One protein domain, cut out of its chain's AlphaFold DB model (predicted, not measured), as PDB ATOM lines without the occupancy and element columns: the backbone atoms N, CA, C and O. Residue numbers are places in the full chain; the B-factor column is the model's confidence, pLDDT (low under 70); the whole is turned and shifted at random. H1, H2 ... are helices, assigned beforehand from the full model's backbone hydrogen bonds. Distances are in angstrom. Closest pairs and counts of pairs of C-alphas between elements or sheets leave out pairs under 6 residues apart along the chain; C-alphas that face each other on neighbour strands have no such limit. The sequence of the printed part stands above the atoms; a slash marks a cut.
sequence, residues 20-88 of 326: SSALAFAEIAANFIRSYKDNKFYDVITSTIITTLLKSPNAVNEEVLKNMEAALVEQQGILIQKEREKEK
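Overview. This is residues 20 to 88 of the 326 residues of an uncharacterized protein of Phytomonas sp. isolate EM1 (UniProt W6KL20). One long helix, H3, runs past an open V made by two shorter helices, H1 and H2, which come near each other where H1 ends and H2 begins and spread apart from there. The arrangement is open, with no two of the three helices touching; after H2 the chain folds back into H3, which makes the longest axis. The printed part has 69 residues with three named helices, in the order H1, H2, H3, and no named strand: the class is all helix. It is loose, with a radius of gyration of the C-alphas of 14.6 A, and elongated, spanning 45 by 28 by 25 A.

Arrangement. H3, residues 62 to 87, is apart from H2, residues 42 to 54. H3 is also apart from H1, residues 20 to 34. H1 and H2 are close but not clearly touching, with their closest C-alphas, those of Ile 33 and Thr 46, 7.3 A apart. They run opposite ways at a shallow tilt of 33 degrees, only just short of steep. In H1, H2 and H3 every O i to N i+4 pair is within hydrogen-bond range.

Along the chain. H3 measures 37.6 A from C-alpha 62 at (116.955, 121.229, 109.797) to C-alpha 87 at (110.275, 153.290, 91.343). H2 measures 18.4 A. H1 measures 21.2 A and begins at C-alpha 20, (97.791, 116.580, 108.665).

Size, cuts and confidence. The C-alphas of Asn 58 and Lys 88, the two farthest apart, are 45.5 A apart. The printed part has no cut, and both links are short, with 7 residues each. Residues 20 to 32, 58 to 64 and 66 to 88 stand free. The mean pLDDT of the printed part is 71.3; 27 residues are under 70, among them residues 20 to 27 and 56 to 65.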
ATOM      1  N   SER A  20      99.036 115.839 108.927       64.38
ATOM      2  CA  SER A  20      97.791 116.580 108.665       64.38
ATOM      3  C   SER A  20      97.451 117.564 109.790       64.38
ATOM      4  O   SER A  20      97.141 118.725 109.532       64.38
ATOM      5  N   SER A  21      97.592 117.139 111.048       62.50
ATOM      6  CA  SER A  21      97.359 117.999 112.212       62.50
ATOM      7  C   SER A  21      98.410 119.108 112.328       62.50
ATOM      8  O   SER A  21      98.060 120.237 112.659       62.50
ATOM      9  N   ALA A  22      99.668 118.830 111.963       62.00
ATOM     10  CA  ALA A  22     100.714 119.850 111.874       62.00
ATOM     11  C   ALA A  22     100.411 120.926 110.809       62.00
ATOM     12  O   ALA A  22     100.600 122.114 111.065       62.00
ATOM     13  N   LEU A  23      99.897 120.532 109.637       64.56
ATOM     14  CA  LEU A  23      99.501 121.475 108.580       64.56
ATOM     15  C   LEU A  23      98.296 122.332 108.986       64.56
ATOM     16  O   LEU A  23      98.330 123.548 108.811       64.56
ATOM     17  N   ALA A  24      97.268 121.725 109.584       63.97
ATOM     18  CA  ALA A  24      96.107 122.457 110.090       63.97
ATOM     19  C   ALA A  24      96.502 123.476 111.175       63.97
ATOM     20  O   ALA A  24      96.011 124.604 111.196       63.97
ATOM     21  N   PHE A  25      97.443 123.114 112.051       66.50
ATOM     22  CA  PHE A  25      97.978 124.030 113.054       66.50
ATOM     23  C   PHE A  25      98.774 125.182 112.439       66.50
ATOM     24  O   PHE A  25      98.610 126.327 112.856       66.50
ATOM     25  N   ALA A  26      99.595 124.901 111.422       69.94
ATOM     26  CA  ALA A  26     100.326 125.933 110.693       69.94
ATOM     27  C   ALA A  26      99.374 126.950 110.041       69.94
ATOM     28  O   ALA A  26      99.631 128.152 110.080       69.94
ATOM     29  N   GLU A  27      98.243 126.492 109.505       66.00
ATOM     30  CA  GLU A  27      97.219 127.358 108.919       66.00
ATOM     31  C   GLU A  27      96.516 128.233 109.970       66.00
ATOM     32  O   GLU A  27      96.353 129.441 109.773       66.00
ATOM     33  N   ILE A  28      96.167 127.664 111.129       70.31
ATOM     34  CA  ILE A  28      95.579 128.413 112.252       70.31
ATOM     35  C   ILE A  28      96.566 129.458 112.784       70.31
ATOM     36  O   ILE A  28      96.188 130.614 112.981       70.31
ATOM     37  N   ALA A  29      97.835 129.088 112.967       71.25
ATOM     38  CA  ALA A  29      98.886 130.001 113.406       71.25
ATOM     39  C   ALA A  29      99.114 131.135 112.392       71.25
ATOM     40  O   ALA A  29      99.213 132.301 112.777       71.25
ATOM     41  N   ALA A  30      99.113 130.825 111.091       73.62
ATOM     42  CA  ALA A  30      99.225 131.829 110.037       73.62
ATOM     43  C   ALA A  30      98.041 132.811 110.050       73.62
ATOM     44  O   ALA A  30      98.240 134.021 109.933       73.62
ATOM     45  N   ASN A  31      96.817 132.315 110.234       72.88
ATOM     46  CA  ASN A  31      95.621 133.152 110.328       72.88
ATOM     47  C   ASN A  31      95.611 134.009 111.600       72.88
ATOM     48  O   ASN A  31      95.251 135.186 111.542       72.88
ATOM     49  N   PHE A  32      96.074 133.460 112.727       76.12
ATOM     50  CA  PHE A  32      96.252 134.206 113.970       76.12
ATOM     51  C   PHE A  32      97.238 135.361 113.781       76.12
ATOM     52  O   PHE A  32      96.890 136.506 114.054       76.12
ATOM     53  N   ILE A  33      98.422 135.101 113.219       75.50
ATOM     54  CA  ILE A  33      99.427 136.140 112.953       75.50
ATOM     55  C   ILE A  33      98.872 137.198 111.991       75.50
ATOM     56  O   ILE A  33      98.972 138.392 112.266       75.50
ATOM     57  N   ARG A  34      98.220 136.791 110.894       75.94
ATOM     58  CA  ARG A  34      97.608 137.722 109.927       75.94
ATOM     59  C   ARG A  34      96.542 138.622 110.547       75.94
ATOM     60  O   ARG A  34      96.380 139.745 110.084       75.94
ATOM     61  N   SER A  35      95.851 138.172 111.594       77.50
ATOM     62  CA  SER A  35      94.860 138.999 112.293       77.50
ATOM     63  C   SER A  35      95.465 140.229 112.986       77.50
ATOM     64  O   SER A  35      94.744 141.185 113.261       77.50
ATOM     65  N   TYR A  36      96.785 140.235 113.207       76.50
ATOM     66  CA  TYR A  36      97.534 141.353 113.778       76.50
ATOM     67  C   TYR A  36      98.201 142.252 112.733       76.50
ATOM     68  O   TYR A  36      98.916 143.165 113.128       76.50
ATOM     69  N   LYS A  37      97.986 142.030 111.428       77.44
ATOM     70  CA  LYS A  37      98.688 142.751 110.349       77.44
ATOM     71  C   LYS A  37      98.583 144.277 110.450       77.44
ATOM     72  O   LYS A  37      99.552 144.968 110.165       77.44
ATOM     73  N   ASP A  38      97.433 144.785 110.881       75.25
ATOM     74  CA  ASP A  38      97.179 146.227 110.998       75.25
ATOM     75  C   ASP A  38      97.502 146.775 112.406       75.25
ATOM     76  O   ASP A  38      97.224 147.932 112.720       75.25
ATOM     77  N   ASN A  39      98.070 145.949 113.291       80.38
ATOM     78  CA  ASN A  39      98.492 146.363 114.624       80.38
ATOM     79  C   ASN A  39      99.879 147.019 114.551       80.38
ATOM     80  O   ASN A  39     100.804 146.460 113.968       80.38
ATOM     81  N   LYS A  40     100.063 148.159 115.228       80.25
ATOM     82  CA  LYS A  40     101.359 148.861 115.326       80.25
ATOM     83  C   LYS A  40     102.507 148.004 115.880       80.25
ATOM     84  O   LYS A  40     103.665 148.358 115.714       80.25
ATOM     85  N   PHE A  41     102.190 146.896 116.550       77.62
ATOM     86  CA  PHE A  41     103.164 145.950 117.094       77.62
ATOM     87  C   PHE A  41     103.342 144.684 116.246       77.62
ATOM     88  O   PHE A  41     103.968 143.735 116.712       77.62
ATOM     89  N   TYR A  42     102.799 144.631 115.027       77.12
ATOM     90  CA  TYR A  42     102.866 143.452 114.160       77.12
ATOM     91  C   TYR A  42     104.300 142.939 113.964       77.12
ATOM     92  O   TYR A  42     104.565 141.748 114.139       77.12
ATOM     93  N   ASP A  43     105.241 143.844 113.702       75.81
ATOM     94  CA  ASP A  43     106.650 143.500 113.491       75.81
ATOM     95  C   ASP A  43     107.308 142.968 114.770       75.81
ATOM     96  O   ASP A  43     108.098 142.025 114.738       75.81
ATOM     97  N   VAL A  44     106.927 143.503 115.934       79.50
ATOM     98  CA  VAL A  44     107.414 143.030 117.241       79.50
ATOM     99  C   VAL A  44     106.854 141.638 117.554       79.50
ATOM    100  O   VAL A  44     107.583 140.757 118.007       79.50
ATOM    101  N   ILE A  45     105.572 141.401 117.272       76.38
ATOM    102  CA  ILE A  45     104.912 140.106 117.490       76.38
ATOM    103  C   ILE A  45     105.522 139.038 116.573       76.38
ATOM    104  O   ILE A  45     105.894 137.960 117.038       76.38
ATOM    105  N   THR A  46     105.673 139.333 115.281       76.88
ATOM    106  CA  THR A  46     106.231 138.385 114.305       76.88
ATOM    107  C   THR A  46     107.711 138.094 114.550       76.88
ATOM    108  O   THR A  46     108.098 136.924 114.569       76.88
ATOM    109  N   SER A  47     108.527 139.114 114.833       77.19
ATOM    110  CA  SER A  47     109.944 138.927 115.181       77.19
ATOM    111  C   SER A  47     110.126 138.117 116.466       77.19
ATOM    112  O   SER A  47     110.998 137.249 116.519       77.19
ATOM    113  N   THR A  48     109.273 138.314 117.476       79.69
ATOM    114  CA  THR A  48     109.315 137.538 118.725       79.69
ATOM    115  C   THR A  48     108.976 136.066 118.486       79.69
ATOM    116  O   THR A  48     109.656 135.189 119.023       79.69
ATOM    117  N   ILE A  49     107.980 135.769 117.644       75.38
ATOM    118  CA  ILE A  49     107.613 134.390 117.272       75.38
ATOM    119  C   ILE A  49     108.774 133.702 116.546       75.38
ATOM    120  O   ILE A  49     109.173 132.604 116.933       75.38
ATOM    121  N   ILE A  50     109.363 134.361 115.543       75.62
ATOM    122  CA  ILE A  50     110.506 133.829 114.783       75.62
ATOM    123  C   ILE A  50     111.713 133.614 115.704       75.62
ATOM    124  O   ILE A  50     112.326 132.550 115.694       75.62
ATOM    125  N   THR A  51     112.015 134.588 116.563       77.62
ATOM    126  CA  THR A  51     113.122 134.496 117.526       77.62
ATOM    127  C   THR A  51     112.921 133.340 118.505       77.62
ATOM    128  O   THR A  51     113.872 132.646 118.852       77.62
ATOM    129  N   THR A  52     111.687 133.099 118.944       75.31
ATOM    130  CA  THR A  52     111.362 132.001 119.868       75.31
ATOM    131  C   THR A  52     111.473 130.636 119.186       75.31
ATOM    132  O   THR A  52     111.990 129.698 119.794       75.31
ATOM    133  N   LEU A  53     111.069 130.535 117.912       69.12
ATOM    134  CA  LEU A  53     111.257 129.335 117.089       69.12
ATOM    135  C   LEU A  53     112.744 128.999 116.905       69.12
ATOM    136  O   LEU A  53     113.127 127.839 117.032       69.12
ATOM    137  N   LEU A  54     113.591 130.008 116.682       69.19
ATOM    138  CA  LEU A  54     115.037 129.831 116.506       69.19
ATOM    139  C   LEU A  54     115.788 129.553 117.819       69.19
ATOM    140  O   LEU A  54     116.819 128.887 117.808       69.19
ATOM    141  N   LYS A  55     115.272 130.015 118.966       72.88
ATOM    142  CA  LYS A  55     115.851 129.749 120.298       72.88
ATOM    143  C   LYS A  55     115.662 128.308 120.789       72.88
ATOM    144  O   LYS A  55     116.298 127.930 121.768       72.88
ATOM    145  N   SER A  56     114.816 127.512 120.130       60.94
ATOM    146  CA  SER A  56     114.512 126.125 120.514       60.94
ATOM    147  C   SER A  56     114.967 125.126 119.435       60.94
ATOM    148  O   SER A  56     114.130 124.558 118.732       60.94
ATOM    149  N   PRO A  57     116.281 124.867 119.294       54.03
ATOM    150  CA  PRO A  57     116.845 124.081 118.187       54.03
ATOM    151  C   PRO A  57     116.404 122.607 118.160       54.03
ATOM    152  O   PRO A  57     116.417 121.984 117.107       54.03
ATOM    153  N   ASN A  58     115.937 122.054 119.285       57.69
ATOM    154  CA  ASN A  58     115.454 120.668 119.353       57.69
ATOM    155  C   ASN A  58     114.014 120.479 118.828       57.69
ATOM    156  O   ASN A  58     113.529 119.351 118.783       57.69
ATOM    157  N   ALA A  59     113.308 121.561 118.478       57.59
ATOM    158  CA  ALA A  59     111.894 121.519 118.094       57.59
ATOM    159  C   ALA A  59     111.651 121.614 116.577       57.59
ATOM    160  O   ALA A  59     110.528 121.384 116.129       57.59
ATOM    161  N   VAL A  60     112.672 121.954 115.780       58.84
ATOM    162  CA  VAL A  60     112.516 122.216 114.342       58.84
ATOM    163  C   VAL A  60     113.546 121.415 113.551       58.84
ATOM    164  O   VAL A  60     114.744 121.537 113.766       58.84
ATOM    165  N   ASN A  61     113.062 120.584 112.627       67.38
ATOM    166  CA  ASN A  61     113.896 119.813 111.705       67.38
ATOM    167  C   ASN A  61     114.731 120.766 110.819       67.38
ATOM    168  O   ASN A  61     114.203 121.742 110.289       67.38
ATOM    169  N   GLU A  62     116.015 120.465 110.630       68.62
ATOM    170  CA  GLU A  62     116.955 121.229 109.797       68.62
ATOM    171  C   GLU A  62     116.448 121.424 108.357       68.62
ATOM    172  O   GLU A  62     116.571 122.503 107.778       68.62
ATOM    173  N   GLU A  63     115.766 120.418 107.801       68.31
ATOM    174  CA  GLU A  63     115.129 120.510 106.483       68.31
ATOM    175  C   GLU A  63     114.013 121.570 106.456       68.31
ATOM    176  O   GLU A  63     113.838 122.290 105.472       68.31
ATOM    177  N   VAL A  64     113.274 121.713 107.558       65.75
ATOM    178  CA  VAL A  64     112.207 122.712 107.699       65.75
ATOM    179  C   VAL A  64     112.794 124.115 107.826       65.75
ATOM    180  O   VAL A  64     112.274 125.038 107.202       65.75
ATOM    181  N   LEU A  65     113.903 124.277 108.555       66.69
ATOM    182  CA  LEU A  65     114.620 125.554 108.643       66.69
ATOM    183  C   LEU A  65     115.143 126.000 107.276       66.69
ATOM    184  O   LEU A  65     114.910 127.139 106.877       66.69
ATOM    185  N   LYS A  66     115.754 125.085 106.517       70.88
ATOM    186  CA  LYS A  66     116.255 125.365 105.166       70.88
ATOM    187  C   LYS A  66     115.134 125.750 104.194       70.88
ATOM    188  O   LYS A  66     115.294 126.661 103.383       70.88
ATOM    189  N   ASN A  67     113.980 125.090 104.296       66.75
ATOM    190  CA  ASN A  67     112.799 125.435 103.501       66.75
ATOM    191  C   ASN A  67     112.208 126.799 103.900       66.75
ATOM    192  O   ASN A  67     111.777 127.554 103.028       66.75
ATOM    193  N   MET A  68     112.207 127.141 105.194       65.75
ATOM    194  CA  MET A  68     111.799 128.470 105.667       65.75
ATOM    195  C   MET A  68     112.746 129.565 105.170       65.75
ATOM    196  O   MET A  68     112.276 130.600 104.702       65.75
ATOM    197  N   GLU A  69     114.056 129.338 105.227       68.31
ATOM    198  CA  GLU A  69     115.066 130.270 104.721       68.31
ATOM    199  C   GLU A  69     114.883 130.530 103.219       68.31
ATOM    200  O   GLU A  69     114.786 131.684 102.800       68.31
ATOM    201  N   ALA A  70     114.725 129.473 102.416       67.00
ATOM    202  CA  ALA A  70     114.479 129.595 100.980       67.00
ATOM    203  C   ALA A  70     113.207 130.408 100.671       67.00
ATOM    204  O   ALA A  70     113.228 131.287  99.807       67.00
ATOM    205  N   ALA A  71     112.118 130.164 101.408       66.06
ATOM    206  CA  ALA A  71     110.867 130.900 101.244       66.06
ATOM    207  C   ALA A  71     110.992 132.382 101.645       66.06
ATOM    208  O   ALA A  71     110.402 133.247 100.997       66.06
ATOM    209  N   LEU A  72     111.766 132.700 102.690       72.69
ATOM    210  CA  LEU A  72     112.026 134.084 103.103       72.69
ATOM    211  C   LEU A  72     112.844 134.846 102.057       72.69
ATOM    212  O   LEU A  72     112.492 135.975 101.718       72.69
ATOM    213  N   VAL A  73     113.882 134.216 101.499       73.38
ATOM    214  CA  VAL A  73     114.698 134.794 100.420       73.38
ATOM    215  C   VAL A  73     113.851 135.051  99.168       73.38
ATOM    216  O   VAL A  73     113.945 136.121  98.564       73.38
ATOM    217  N   GLU A  74     112.970 134.116  98.799       70.81
ATOM    218  CA  GLU A  74     112.040 134.296  97.679       70.81
ATOM    219  C   GLU A  74     111.083 135.478  97.915       70.81
ATOM    220  O   GLU A  74     110.927 136.341  97.046       70.81
ATOM    221  N   GLN A  75     110.483 135.577  99.108       72.25
ATOM    222  CA  GLN A  75     109.597 136.694  99.455       72.25
ATOM    223  C   GLN A  75     110.328 138.040  99.484       72.25
ATOM    224  O   GLN A  75     109.785 139.037  99.001       72.25
ATOM    225  N   GLN A  76     111.563 138.081  99.988       74.69
ATOM    226  CA  GLN A  76     112.401 139.278  99.949       74.69
ATOM    227  C   GLN A  76     112.653 139.724  98.501       74.69
ATOM    228  O   GLN A  76     112.490 140.903  98.183       74.69
ATOM    229  N   GLY A  77     112.967 138.783  97.605       74.44
ATOM    230  CA  GLY A  77     113.119 139.056  96.175       74.44
ATOM    231  C   GLY A  77     111.858 139.661  95.551       74.44
ATOM    232  O   GLY A  77     111.937 140.663  94.837       74.44
ATOM    233  N   ILE A  78     110.680 139.116  95.879       77.12
ATOM    234  CA  ILE A  78     109.385 139.637  95.409       77.12
ATOM    235  C   ILE A  78     109.129 141.062  95.926       77.12
ATOM    236  O   ILE A  78     108.629 141.903  95.174       77.12
ATOM    237  N   LEU A  79     109.453 141.357  97.189       76.88
ATOM    238  CA  LEU A  79     109.279 142.696  97.768       76.88
ATOM    239  C   LEU A  79     110.200 143.727  97.107       76.88
ATOM    240  O   LEU A  79     109.710 144.766  96.664       76.88
ATOM    241  N   ILE A  80     111.484 143.402  96.941       81.12
ATOM    242  CA  ILE A  80     112.459 144.257  96.246       81.12
ATOM    243  C   ILE A  80     112.006 144.523  94.808       81.12
ATOM    244  O   ILE A  80     112.087 145.647  94.311       81.12
ATOM    245  N   GLN A  81     111.498 143.500  94.117       79.94
ATOM    246  CA  GLN A  81     111.006 143.665  92.755       79.94
ATOM    247  C   GLN A  81     109.767 144.568  92.691       79.94
ATOM    248  O   GLN A  81     109.708 145.450  91.836       79.94
ATOM    249  N   LYS A  82     108.821 144.424  93.630       78.88
ATOM    250  CA  LYS A  82     107.659 145.322  93.747       78.88
ATOM    251  C   LYS A  82     108.061 146.768  94.038       78.88
ATOM    252  O   LYS A  82     107.408 147.682  93.538       78.88
ATOM    253  N   GLU A  83     109.103 147.000  94.831       78.44
ATOM    254  CA  GLU A  83     109.634 148.349  95.072       78.44
ATOM    255  C   GLU A  83     110.288 148.937  93.821       78.44
ATOM    256  O   GLU A  83     109.932 150.042  93.416       78.44
ATOM    257  N   ARG A  84     111.126 148.164  93.121       76.00
ATOM    258  CA  ARG A  84     111.725 148.577  91.839       76.00
ATOM    259  C   ARG A  84     110.677 148.864  90.762       76.00
ATOM    260  O   ARG A  84     110.862 149.740  89.923       76.00
ATOM    261  N   GLU A  85     109.562 148.138  90.755       75.62
ATOM    262  CA  GLU A  85     108.437 148.403  89.851       75.62
ATOM    263  C   GLU A  85     107.671 149.684  90.211       75.62
ATOM    264  O   GLU A  85     107.190 150.378  89.311       75.62
ATOM    265  N   LYS A  86     107.575 150.032  91.502       71.88
ATOM    266  CA  LYS A  86     107.020 151.321  91.951       71.88
ATOM    267  C   LYS A  86     107.938 152.486  91.583       71.88
ATOM    268  O   LYS A  86     107.436 153.523  91.166       71.88
ATOM    269  N   GLU A  87     109.249 152.300  91.692       63.50
ATOM    270  CA  GLU A  87     110.275 153.290  91.343       63.50
ATOM    271  C   GLU A  87     110.330 153.566  89.829       63.50
ATOM    272  O   GLU A  87     110.491 154.704  89.397       63.50
ATOM    273  N   LYS A  88     110.084 152.542  89.001       55.34
ATOM    274  CA  LYS A  88     109.987 152.670  87.535       55.34
ATOM    275  C   LYS A  88     108.739 153.396  87.036       55.34
ATOM    276  O   LYS A  88     108.672 153.715  85.849       55.34
TER     277      LYS A  88